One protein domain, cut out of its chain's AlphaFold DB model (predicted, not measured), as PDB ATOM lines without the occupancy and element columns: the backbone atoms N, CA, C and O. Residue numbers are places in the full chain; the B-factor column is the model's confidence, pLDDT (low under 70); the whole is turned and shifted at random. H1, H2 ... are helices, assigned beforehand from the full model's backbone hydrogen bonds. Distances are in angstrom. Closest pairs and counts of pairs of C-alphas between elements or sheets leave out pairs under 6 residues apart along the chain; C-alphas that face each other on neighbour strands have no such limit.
ATOM      1  N   SER A  50      -1.305 101.900  54.717       96.06
ATOM      2  CA  SER A  50      -2.176 101.657  55.875       96.06
ATOM      3  C   SER A  50      -2.861 102.913  56.426       96.06
ATOM      4  O   SER A  50      -4.016 102.840  56.846       96.06
ATOM      5  N   ASP A  51      -2.223 104.085  56.425       95.69
ATOM      6  CA  ASP A  51      -2.901 105.324  56.839       95.69
ATOM      7  C   ASP A  51      -3.988 105.722  55.824       95.69
ATOM      8  O   ASP A  51      -5.094 106.115  56.201       95.69
ATOM      9  N   VAL A  52      -3.703 105.576  54.525       95.69
ATOM     10  CA  VAL A  52      -4.675 105.857  53.455       95.69
ATOM     11  C   VAL A  52      -5.821 104.841  53.454       95.69
ATOM     12  O   VAL A  52      -6.958 105.213  53.172       95.69
ATOM     13  N   PHE A  53      -5.566 103.592  53.845       94.31
ATOM     14  CA  PHE A  53      -6.592 102.560  54.025       94.31
ATOM     15  C   PHE A  53      -7.691 103.029  54.989       94.31
ATOM     16  O   PHE A  53      -8.877 102.996  54.658       94.31
ATOM     17  N   LYS A  54      -7.284 103.585  56.137       92.75
ATOM     18  CA  LYS A  54      -8.192 104.169  57.132       92.75
ATOM     19  C   LYS A  54      -8.884 105.440  56.641       92.75
ATOM     20  O   LYS A  54     -10.052 105.664  56.939       92.75
ATOM     21  N   LEU A  55      -8.208 106.281  55.852       92.88
ATOM     22  CA  LEU A  55      -8.856 107.453  55.242       92.88
ATOM     23  C   LEU A  55     -10.015 107.051  54.323       92.88
ATOM     24  O   LEU A  55     -11.027 107.749  54.271       92.88
ATOM     25  N   PHE A  56      -9.913 105.907  53.656       90.81
ATOM     26  CA  PHE A  56     -10.995 105.336  52.858       90.81
ATOM     27  C   PHE A  56     -12.056 104.575  53.681       90.81
ATOM     28  O   PHE A  56     -12.959 103.996  53.083       90.81
ATOM     29  N   ASP A  57     -11.994 104.612  55.022       89.38
ATOM     30  CA  ASP A  57     -12.843 103.833  55.946       89.38
ATOM     31  C   ASP A  57     -12.831 102.319  55.652       89.38
ATOM     32  O   ASP A  57     -13.805 101.609  55.913       89.38
ATOM     33  N   LEU A  58     -11.736 101.803  55.086       90.06
ATOM     34  CA  LEU A  58     -11.622 100.382  54.762       90.06
ATOM     35  C   LEU A  58     -11.370  99.517  55.998       90.06
ATOM     36  O   LEU A  58     -11.386  98.304  55.869       90.06
ATOM     37  N   ASP A  59     -11.160 100.110  57.173       87.88
ATOM     38  CA  ASP A  59     -11.046  99.462  58.486       87.88
ATOM     39  C   ASP A  59     -12.405  99.176  59.148       87.88
ATOM     40  O   ASP A  59     -12.454  98.544  60.195       87.88
ATOM     41  N   LYS A  60     -13.513  99.656  58.568       81.88
ATOM     42  CA  LYS A  60     -14.847  99.605  59.195       81.88
ATOM     43  C   LYS A  60     -15.801  98.579  58.587       81.88
ATOM     44  O   LYS A  60     -16.945  98.497  59.025       81.88
ATOM     45  N   ASN A  61     -15.393  97.868  57.538       71.50
ATOM     46  CA  ASN A  61     -16.279  96.965  56.808       71.50
ATOM     47  C   ASN A  61     -15.551  95.677  56.422       71.50
ATOM     48  O   ASN A  61     -15.048  95.550  55.304       71.50
ATOM     49  N   GLU A  62     -15.510  94.744  57.369       66.19
ATOM     50  CA  GLU A  62     -14.747  93.501  57.256       66.19
ATOM     51  C   GLU A  62     -15.294  92.611  56.132       66.19
ATOM     52  O   GLU A  62     -14.550  92.179  55.255       66.19
ATOM     53  N   GLU A  63     -16.613  92.421  56.070       63.28
ATOM     54  CA  GLU A  63     -17.252  91.491  55.129       63.28
ATOM     55  C   GLU A  63     -17.214  91.958  53.662       63.28
ATOM     56  O   GLU A  63     -17.283  91.139  52.742       63.28
ATOM     57  N   ALA A  64     -17.085  93.267  53.411       70.12
ATOM     58  CA  ALA A  64     -17.189  93.837  52.065       70.12
ATOM     59  C   ALA A  64     -15.996  94.709  51.646       70.12
ATOM     60  O   ALA A  64     -16.094  95.431  50.646       70.12
ATOM     61  N   VAL A  65     -14.856  94.631  52.344       82.69
ATOM     62  CA  VAL A  65     -13.668  95.447  52.036       82.69
ATOM     63  C   VAL A  65     -13.260  95.341  50.563       82.69
ATOM     64  O   VAL A  65     -13.116  96.360  49.895       82.69
ATOM     65  N   PHE A  66     -13.194  94.131  49.996       79.06
ATOM     66  CA  PHE A  66     -12.833  93.917  48.587       79.06
ATOM     67  C   PHE A  66     -13.903  94.377  47.586       79.06
ATOM     68  O   PHE A  66     -13.594  94.605  46.417       79.06
ATOM     69  N   SER A  67     -15.158  94.498  48.023       77.19
ATOM     70  CA  SER A  67     -16.272  94.987  47.205       77.19
ATOM     71  C   SER A  67     -16.449  96.505  47.294       77.19
ATOM     72  O   SER A  67     -17.185  97.083  46.493       77.19
ATOM     73  N   SER A  68     -15.764  97.167  48.230       81.94
ATOM     74  CA  SER A  68     -15.826  98.616  48.385       81.94
ATOM     75  C   SER A  68     -15.271  99.325  47.141       81.94
ATOM     76  O   SER A  68     -14.147  99.037  46.714       81.94
ATOM     77  N   PRO A  69     -15.979 100.318  46.569       80.06
ATOM     78  CA  PRO A  69     -15.435 101.125  45.476       80.06
ATOM     79  C   PRO A  69     -14.162 101.877  45.899       80.06
ATOM     80  O   PRO A  69     -13.294 102.143  45.067       80.06
ATOM     81  N   PHE A  70     -14.011 102.154  47.198       87.00
ATOM     82  CA  PHE A  70     -12.820 102.780  47.762       87.00
ATOM     83  C   PHE A  70     -11.608 101.850  47.798       87.00
ATOM     84  O   PHE A  70     -10.479 102.326  47.703       87.00
ATOM     85  N   PHE A  71     -11.822 100.532  47.853       88.38
ATOM     86  CA  PHE A  71     -10.731  99.561  47.836       88.38
ATOM     87  C   PHE A  71      -9.946  99.618  46.529       88.38
ATOM     88  O   PHE A  71      -8.721  99.550  46.542       88.38
ATOM     89  N   LYS A  72     -10.623  99.830  45.392       87.00
ATOM     90  CA  LYS A  72      -9.947 100.002  44.098       87.00
ATOM     91  C   LYS A  72      -9.046 101.241  44.089       87.00
ATOM     92  O   LYS A  72      -7.914 101.161  43.614       87.00
ATOM     93  N   SER A  73      -9.536 102.366  44.608       89.38
ATOM     94  CA  SER A  73      -8.758 103.608  44.710       89.38
ATOM     95  C   SER A  73      -7.557 103.435  45.638       89.38
ATOM     96  O   SER A  73      -6.439 103.806  45.284       89.38
ATOM     97  N   TRP A  74      -7.769 102.798  46.790       94.56
ATOM     98  CA  TRP A  74      -6.700 102.473  47.724       94.56
ATOM     99  C   TRP A  74      -5.665 101.506  47.130       94.56
ATOM    100  O   TRP A  74      -4.472 101.730  47.288       94.56
ATOM    101  N   LEU A  75      -6.080 100.470  46.399       92.50
ATOM    102  CA  LEU A  75      -5.160  99.500  45.794       92.50
ATOM    103  C   LEU A  75      -4.270 100.143  44.716       92.50
ATOM    104  O   LEU A  75      -3.095  99.787  44.587       92.50
ATOM    105  N   SER A  76      -4.813 101.112  43.968       92.69
ATOM    106  CA  SER A  76      -4.016 101.946  43.059       92.69
ATOM    107  C   SER A  76      -2.971 102.732  43.844       92.69
ATOM    108  O   SER A  76      -1.786 102.638  43.539       92.69
ATOM    109  N   TYR A  77      -3.390 103.415  44.916       95.94
ATOM    110  CA  TYR A  77      -2.482 104.153  45.794       95.94
ATOM    111  C   TYR A  77      -1.382 103.266  46.389       95.94
ATOM    112  O   TYR A  77      -0.214 103.637  46.364       95.94
ATOM    113  N   PHE A  78      -1.737 102.084  46.900       95.75
ATOM    114  CA  PHE A  78      -0.804 101.094  47.437       95.75
ATOM    115  C   PHE A  78       0.262 100.715  46.401       95.75
ATOM    116  O   PHE A  78       1.454 100.685  46.711       95.75
ATOM    117  N   SER A  79      -0.161 100.470  45.158       95.06
ATOM    118  CA  SER A  79       0.736 100.109  44.058       95.06
ATOM    119  C   SER A  79       1.674 101.264  43.694       95.06
ATOM    120  O   SER A  79       2.884 101.059  43.596       95.06
ATOM    121  N   ASP A  80       1.133 102.478  43.571       96.44
ATOM    122  CA  ASP A  80       1.898 103.689  43.258       96.44
ATOM    123  C   ASP A  80       2.904 104.015  44.369       96.44
ATOM    124  O   ASP A  80       4.078 104.275  44.098       96.44
ATOM    125  N   PHE A  81       2.481 103.929  45.634       97.62
ATOM    126  CA  PHE A  81       3.336 104.150  46.794       97.62
ATOM    127  C   PHE A  81       4.494 103.153  46.825       97.62
ATOM    128  O   PHE A  81       5.647 103.565  46.945       97.62
ATOM    129  N   ASN A  82       4.210 101.857  46.674       96.50
ATOM    130  CA  ASN A  82       5.230 100.810  46.693       96.50
ATOM    131  C   ASN A  82       6.186 100.891  45.495       96.50
ATOM    132  O   ASN A  82       7.364 100.548  45.624       96.50
ATOM    133  N   GLY A  83       5.700 101.337  44.333       96.44
ATOM    134  CA  GLY A  83       6.524 101.596  43.154       96.44
ATOM    135  C   GLY A  83       7.454 102.795  43.345       96.44
ATOM    136  O   GLY A  83       8.648 102.697  43.070       96.44
ATOM    137  N   ALA A  84       6.925 103.902  43.873       95.25
ATOM    138  CA  ALA A  84       7.673 105.137  44.098       95.25
ATOM    139  C   ALA A  84       8.607 105.078  45.320       95.25
ATOM    140  O   ALA A  84       9.586 105.820  45.380       95.25
ATOM    141  N   ASN A  85       8.339 104.192  46.287       94.94
ATOM    142  CA  ASN A  85       9.083 104.106  47.545       94.94
ATOM    143  C   ASN A  85       9.611 102.684  47.833       94.94
ATOM    144  O   ASN A  85       9.185 102.060  48.809       94.94
ATOM    145  N   PRO A  86      10.575 102.151  47.050       93.62
ATOM    146  CA  PRO A  86      11.031 100.767  47.198       93.62
ATOM    147  C   PRO A  86      11.567 100.388  48.586       93.62
ATOM    148  O   PRO A  86      11.423  99.240  48.994       93.62
ATOM    149  N   SER A  87      12.165 101.338  49.314       94.25
ATOM    150  CA  SER A  87      12.702 101.129  50.667       94.25
ATOM    151  C   SER A  87      11.647 101.165  51.775       94.25
ATOM    152  O   SER A  87      11.945 100.788  52.903       94.25
ATOM    153  N   MET A  88      10.430 101.617  51.471       92.56
ATOM    154  CA  MET A  88       9.325 101.740  52.427       92.56
ATOM    155  C   MET A  88       8.119 100.902  52.003       92.56
ATOM    156  O   MET A  88       7.004 101.184  52.435       92.56
ATOM    157  N   LYS A  89       8.320  99.916  51.119       93.94
ATOM    158  CA  LYS A  89       7.228  99.088  50.609       93.94
ATOM    159  C   LYS A  89       6.431  98.489  51.760       93.94
ATOM    160  O   LYS A  89       6.989  97.828  52.633       93.94
ATOM    161  N   GLU A  90       5.125  98.686  51.706       94.56
ATOM    162  CA  GLU A  90       4.186  98.067  52.624       94.56
ATOM    163  C   GLU A  90       3.624  96.803  51.972       94.56
ATOM    164  O   GLU A  90       3.320  96.792  50.777       94.56
ATOM    165  N   SER A  91       3.510  95.717  52.732       93.88
ATOM    166  CA  SER A  91       2.871  94.499  52.238       93.88
ATOM    167  C   SER A  91       1.347  94.622  52.368       93.88
ATOM    168  O   SER A  91       0.854  95.325  53.253       93.88
ATOM    169  N   LEU A  92       0.598  93.924  51.510       92.50
ATOM    170  CA  LEU A  92      -0.863  93.868  51.589       92.50
ATOM    171  C   LEU A  92      -1.305  93.370  52.975       92.50
ATOM    172  O   LEU A  92      -2.184  93.958  53.597       92.50
ATOM    173  N   HIS A  93      -0.641  92.337  53.499       90.88
ATOM    174  CA  HIS A  93      -0.869  91.821  54.844       90.88
ATOM    175  C   HIS A  93      -0.678  92.874  55.927       90.88
ATOM    176  O   HIS A  93      -1.543  92.980  56.786       90.88
ATOM    177  N   TYR A  94       0.395  93.666  55.889       92.06
ATOM    178  CA  TYR A  94       0.632  94.672  56.922       92.06
ATOM    179  C   TYR A  94      -0.470  95.743  56.936       92.06
ATOM    180  O   TYR A  94      -0.967  96.083  58.011       92.06
ATOM    181  N   SER A  95      -0.914  96.214  55.762       92.81
ATOM    182  CA  SER A  95      -1.999  97.200  55.676       92.81
ATOM    183  C   SER A  95      -3.288  96.714  56.326       92.81
ATOM    184  O   SER A  95      -3.953  97.461  57.039       92.81
ATOM    185  N   PHE A  96      -3.614  95.447  56.090       89.69
ATOM    186  CA  PHE A  96      -4.796  94.788  56.619       89.69
ATOM    187  C   PHE A  96      -4.643  94.453  58.114       89.69
ATOM    188  O   PHE A  96      -5.503  94.799  58.917       89.69
ATOM    189  N   HIS A  97      -3.522  93.857  58.516       86.62
ATOM    190  CA  HIS A  97      -3.244  93.431  59.892       86.62
ATOM    191  C   HIS A  97      -3.200  94.590  60.896       86.62
ATOM    192  O   HIS A  97      -3.421  94.390  62.085       86.62
ATOM    193  N   ARG A  98      -2.947  95.822  60.433       89.19
ATOM    194  CA  ARG A  98      -3.012  97.015  61.287       89.19
ATOM    195  C   ARG A  98      -4.417  97.281  61.847       89.19
ATOM    196  O   ARG A  98      -4.526  97.956  62.868       89.19
ATOM    197  N   TYR A  99      -5.463  96.792  61.180       87.62
ATOM    198  CA  TYR A  99      -6.859  97.075  61.530       87.62
ATOM    199  C   TYR A  99      -7.707  95.824  61.760       87.62
ATOM    200  O   TYR A  99      -8.665  95.887  62.520       87.62
ATOM    201  N   TYR A 100      -7.337  94.704  61.145       81.69
ATOM    202  CA  TYR A 100      -8.054  93.435  61.218       81.69
ATOM    203  C   TYR A 100      -7.280  92.412  62.036       81.69
ATOM    204  O   TYR A 100      -6.063  92.260  61.858       81.69
ATOM    205  N   GLN A 101      -7.983  91.653  62.878       75.94
ATOM    206  CA  GLN A 101      -7.366  90.511  63.537       75.94
ATOM    207  C   GLN A 101      -7.099  89.412  62.509       75.94
ATOM    208  O   GLN A 101      -7.711  89.331  61.444       75.94
ATOM    209  N   ASP A 102      -6.154  88.527  62.817       68.81
ATOM    210  CA  ASP A 102      -5.743  87.511  61.850       68.81
ATOM    211  C   ASP A 102      -6.856  86.480  61.551       68.81
ATOM    212  O   ASP A 102      -6.862  85.870  60.479       68.81
ATOM    213  N   LEU A 103      -7.824  86.319  62.463       65.94
ATOM    214  CA  LEU A 103      -9.049  85.548  62.223       65.94
ATOM    215  C   LEU A 103      -9.940  86.226  61.178       65.94
ATOM    216  O   LEU A 103     -10.325  85.575  60.211       65.94
ATOM    217  N   ASP A 104     -10.172  87.529  61.300       69.94
ATOM    218  CA  ASP A 104     -10.982  88.306  60.352       69.94
ATOM    219  C   ASP A 104     -10.353  88.249  58.953       69.94
ATOM    220  O   ASP A 104     -11.022  87.981  57.957       69.94
ATOM    221  N   LEU A 105      -9.020  88.349  58.869       73.94
ATOM    222  CA  LEU A 105      -8.285  88.170  57.611       73.94
ATOM    223  C   LEU A 105      -8.415  86.771  57.013       73.94
ATOM    224  O   LEU A 105      -8.265  86.613  55.801       73.94
ATOM    225  N   ALA A 106      -8.621  85.745  57.839       68.12
ATOM    226  CA  ALA A 106      -8.847  84.384  57.373       68.12
ATOM    227  C   ALA A 106     -10.223  84.264  56.709       68.12
ATOM    228  O   ALA A 106     -10.296  83.764  55.588       68.12
ATOM    229  N   TRP A 107     -11.253  84.838  57.325       65.88
ATOM    230  CA  TRP A 107     -12.612  84.865  56.787       65.88
ATOM    231  C   TRP A 107     -12.745  85.725  55.530       65.88
ATOM    232  O   TRP A 107     -13.347  85.304  54.542       65.88
ATOM    233  N   ILE A 108     -12.091  86.887  55.514       72.00
ATOM    234  CA  ILE A 108     -12.108  87.821  54.384       72.00
ATOM    235  C   ILE A 108     -11.614  87.163  53.085       72.00
ATOM    236  O   ILE A 108     -12.191  87.392  52.024       72.00
ATOM    237  N   VAL A 109     -10.569  86.326  53.131       73.31
ATOM    238  CA  VAL A 109      -9.997  85.717  51.911       73.31
ATOM    239  C   VAL A 109     -10.819  84.562  51.340       73.31
ATOM    240  O   VAL A 109     -10.619  84.215  50.176       73.31
ATOM    241  N   VAL A 110     -11.733  83.982  52.122       66.12
ATOM    242  CA  VAL A 110     -12.594  82.865  51.693       66.12
ATOM    243  C   VAL A 110     -14.046  83.262  51.442       66.12
ATOM    244  O   VAL A 110     -14.844  82.423  51.025       66.12
ATOM    245  N   GLY A 111     -14.385  84.539  51.634       67.38
ATOM    246  CA  GLY A 111     -15.716  85.066  51.359       67.38
ATOM    247  C   GLY A 111     -16.170  84.812  49.917       67.38
ATOM    248  O   GLY A 111     -15.405  84.946  48.957       67.38
ATOM    249  N   GLU A 112     -17.450  84.479  49.745       62.28
ATOM    250  CA  GLU A 112     -18.039  84.131  48.444       62.28
ATOM    251  C   GLU A 112     -17.818  85.227  47.381       62.28
ATOM    252  O   GLU A 112     -17.540  84.938  46.212       62.28
ATOM    253  N   SER A 113     -17.886  86.498  47.789       65.12
ATOM    254  CA  SER A 113     -17.647  87.660  46.923       65.12
ATOM    255  C   SER A 113     -16.217  87.701  46.366       65.12
ATOM    256  O   SER A 113     -16.019  88.063  45.204       65.12
ATOM    257  N   VAL A 114     -15.226  87.274  47.155       71.62
ATOM    258  CA  VAL A 114     -13.814  87.203  46.760       71.62
ATOM    259  C   VAL A 114     -13.597  86.090  45.749       71.62
ATOM    260  O   VAL A 114     -12.908  86.303  44.750       71.62
ATOM    261  N   MET A 115     -14.219  84.933  45.969       72.69
ATOM    262  CA  MET A 115     -14.030  83.741  45.140       72.69
ATOM    263  C   MET A 115     -14.670  83.853  43.748       72.69
ATOM    264  O   MET A 115     -14.210  83.202  42.810       72.69
ATOM    265  N   LYS A 116     -15.682  84.715  43.572       77.31
ATOM    266  CA  LYS A 116     -16.351  84.950  42.277       77.31
ATOM    267  C   LYS A 116     -15.558  85.830  41.301       77.31
ATOM    268  O   LYS A 116     -15.861  85.824  40.108       77.31
ATOM    269  N   ASN A 117     -14.560  86.589  41.762       78.31
ATOM    270  CA  ASN A 117     -13.799  87.517  40.920       78.31
ATOM    271  C   ASN A 117     -12.305  87.119  40.841       78.31
ATOM    272  O   ASN A 117     -11.596  87.142  41.847       78.31
ATOM    273  N   PRO A 118     -11.766  86.806  39.643       84.94
ATOM    274  CA  PRO A 118     -10.377  86.359  39.497       84.94
ATOM    275  C   PRO A 118      -9.319  87.317  40.065       84.94
ATOM    276  O   PRO A 118      -8.281  86.866  40.549       84.94
ATOM    277  N   ARG A 119      -9.566  88.636  40.036       82.38
ATOM    278  CA  ARG A 119      -8.625  89.625  40.589       82.38
ATOM    279  C   ARG A 119      -8.588  89.579  42.112       82.38
ATOM    280  O   ARG A 119      -7.507  89.608  42.692       82.38
ATOM    281  N   THR A 120      -9.747  89.486  42.760       81.31
ATOM    282  CA  THR A 120      -9.826  89.382  44.224       81.31
ATOM    283  C   THR A 120      -9.269  88.047  44.707       81.31
ATOM    284  O   THR A 120      -8.567  88.029  45.709       81.31
ATOM    285  N   VAL A 121      -9.438  86.961  43.940       82.19
ATOM    286  CA  VAL A 121      -8.759  85.677  44.201       82.19
ATOM    287  C   VAL A 121      -7.234  85.825  44.187       82.19
ATOM    288  O   VAL A 121      -6.545  85.241  45.021       82.19
ATOM    289  N   GLN A 122      -6.670  86.590  43.248       85.50
ATOM    290  CA  GLN A 122      -5.221  86.804  43.205       85.50
ATOM    291  C   GLN A 122      -4.720  87.604  44.417       85.50
ATOM    292  O   GLN A 122      -3.692  87.247  44.991       85.50
ATOM    293  N   LEU A 123      -5.460  88.634  44.835       85.50
ATOM    294  CA  LEU A 123      -5.147  89.410  46.040       85.50
ATOM    295  C   LEU A 123      -5.257  88.563  47.311       85.50
ATOM    296  O   LEU A 123      -4.384  88.641  48.169       85.50
ATOM    297  N   ALA A 124      -6.276  87.707  47.405       81.62
ATOM    298  CA  ALA A 124      -6.435  86.763  48.504       81.62
ATOM    299  C   ALA A 124      -5.234  85.811  48.611       81.62
ATOM    300  O   ALA A 124      -4.658  85.666  49.687       81.62
ATOM    301  N   LYS A 125      -4.779  85.245  47.483       83.94
ATOM    302  CA  LYS A 125      -3.576  84.394  47.435       83.94
ATOM    303  C   LYS A 125      -2.315  85.134  47.877       83.94
ATOM    304  O   LYS A 125      -1.492  84.571  48.597       83.94
ATOM    305  N   GLN A 126      -2.151  86.387  47.449       88.69
ATOM    306  CA  GLN A 126      -1.037  87.224  47.891       88.69
ATOM    307  C   GLN A 126      -1.098  87.463  49.406       88.69
ATOM    308  O   GLN A 126      -0.107  87.245  50.098       88.69
ATOM    309  N   LEU A 127      -2.266  87.849  49.927       87.56
ATOM    310  CA  LEU A 127      -2.485  88.084  51.352       87.56
ATOM    311  C   LEU A 127      -2.184  86.827  52.188       87.56
ATOM    312  O   LEU A 127      -1.500  86.919  53.203       87.56
ATOM    313  N   GLN A 128      -2.620  85.646  51.741       84.62
ATOM    314  CA  GLN A 128      -2.302  84.364  52.387       84.62
ATOM    315  C   GLN A 128      -0.792  84.078  52.417       84.62
ATOM    316  O   GLN A 128      -0.262  83.663  53.448       84.62
ATOM    317  N   ALA A 129      -0.083  84.314  51.308       88.31
ATOM    318  CA  ALA A 129       1.362  84.105  51.242       88.31
ATOM    319  C   ALA A 129       2.124  85.055  52.182       88.31
ATOM    320  O   ALA A 129       3.002  84.620  52.926       88.31
ATOM    321  N   GLU A 130       1.756  86.337  52.195       91.25
ATOM    322  CA  GLU A 130       2.382  87.342  53.060       91.25
ATOM    323  C   GLU A 130       2.108  87.097  54.554       91.25
ATOM    324  O   GLU A 130       2.980  87.356  55.383       91.25
ATOM    325  N   ARG A 131       0.939  86.546  54.909       88.38
ATOM    326  CA  ARG A 131       0.625  86.118  56.286       88.38
ATOM    327  C   ARG A 131       1.556  85.015  56.776       88.38
ATOM    328  O   ARG A 131       2.043  85.075  57.904       88.38
ATOM    329  N   LEU A 132       1.823  84.009  55.941       89.44
ATOM    330  CA  LEU A 132       2.755  82.931  56.284       89.44
ATOM    331  C   LEU A 132       4.199  83.439  56.380       89.44
ATOM    332  O   LEU A 132       4.923  83.027  57.283       89.44
ATOM    333  N   ASP A 133       4.610  84.366  55.511       91.62
ATOM    334  CA  ASP A 133       5.917  85.023  55.633       91.62
ATOM    335  C   ASP A 133       6.045  85.799  56.952       91.62
ATOM    336  O   ASP A 133       7.030  85.645  57.678       91.62
ATOM    337  N   TYR A 134       5.028  86.588  57.308       90.06
ATOM    338  CA  TYR A 134       4.998  87.305  58.580       90.06
ATOM    339  C   TYR A 134       5.112  86.346  59.770       90.06
ATOM    340  O   TYR A 134       6.005  86.520  60.598       90.06
ATOM    341  N   ARG A 135       4.308  85.274  59.793       89.25
ATOM    342  CA  ARG A 135       4.367  84.214  60.818       89.25
ATOM    343  C   ARG A 135       5.753  83.575  60.926       89.25
ATOM    344  O   ARG A 135       6.223  83.281  62.023       89.25
ATOM    345  N   LEU A 136       6.447  83.395  59.801       92.06
ATOM    346  CA  LEU A 136       7.789  82.806  59.770       92.06
ATOM    347  C   LEU A 136       8.830  83.774  60.349       92.06
ATOM    348  O   LEU A 136       9.808  83.363  60.989       92.06
ATOM    349  N   ARG A 137       8.635  85.076  60.123       90.94
ATOM    350  CA  ARG A 137       9.471  86.134  60.695       90.94
ATOM    351  C   ARG A 137       9.249  86.285  62.196       90.94
ATOM    352  O   ARG A 137      10.241  86.402  62.909       90.94
ATOM    353  N   THR A 138       8.003  86.218  62.664       90.12
ATOM    354  CA  THR A 138       7.644  86.333  64.088       90.12
ATOM    355  C   THR A 138       7.820  85.041  64.882       90.12
ATOM    356  O   THR A 138       7.719  85.067  66.104       90.12
ATOM    357  N   GLY A 139       8.111  83.917  64.220       90.56
ATOM    358  CA  GLY A 139       8.385  82.639  64.881       90.56
ATOM    359  C   GLY A 139       7.132  81.895  65.344       90.56
ATOM    360  O   GLY A 139       7.216  81.085  66.262       90.56
TER     361      GLY A 139
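This is residues 50 to 139 of the 249 residues of an uncharacterized protein of Phytophthora parasitica (UniProt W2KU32). A short helix, H3, sits in the middle, between H1 and the long H2 at one end and the long H6, with H4 alongside and H5 at a corner, at the other. The tip made by residues 83 to 88 sticks out. The printed part has 90 residues with six named helices, H1 to H6 in order, and no named strand; the class is all helix. It is compact, with a radius of gyration of the C-alphas of 12.6 A and spans of 35 by 32 by 24 A.

H1, residues 50 to 55, begins at C-alpha 50 (-2.176, 101.657, 55.875). H2, residues 69 to 84, is 23.5 A long. H3 holds residues 92 to 97, H4 residues 102 to 110 and H5 residues 112 to 115. H6, residues 118 to 138, is 30.5 A long and ends at C-alpha 138 (7.644, 86.333, 64.088).

H6 is the hub. Its residues 126 to 131 touch H3 at a steep tilt of 66 degrees, closest at C-alphas His 93 and Leu 127, 5.4 A. Its residues 121 to 128 touch H4 at a shallow tilt of 26 degrees, opposite ways, closest at C-alphas Val 109 and Ala 124, 5.0 A. H5 and H6 touch only at the corner, closest at C-alphas Val 114 and Thr 120, 5.2 A. H1 touches H3, closest at C-alphas Ser 50 and Ser 95, 4.5 A. H1 and H2 are close but not clearly touching, closest at C-alphas Phe 53 and Trp 74, 6.3 A. H2 and H6 are apart. Every O i to N i+4 pair is within hydrogen-bond range in H1, H3 and H6, against 11 of 12 in H2 and 3 of 5 in H4; H5 is too short for one.

C-alphas Pro 69 and Gly 139, the farthest apart, are 35.9 A apart. The printed part has no cut. The link from H1 to H2 is long. Mean pLDDT of the printed part is 85.1; residues 62 to 63, 102 to 104, 106 to 107 and 110 to 113 are under 70.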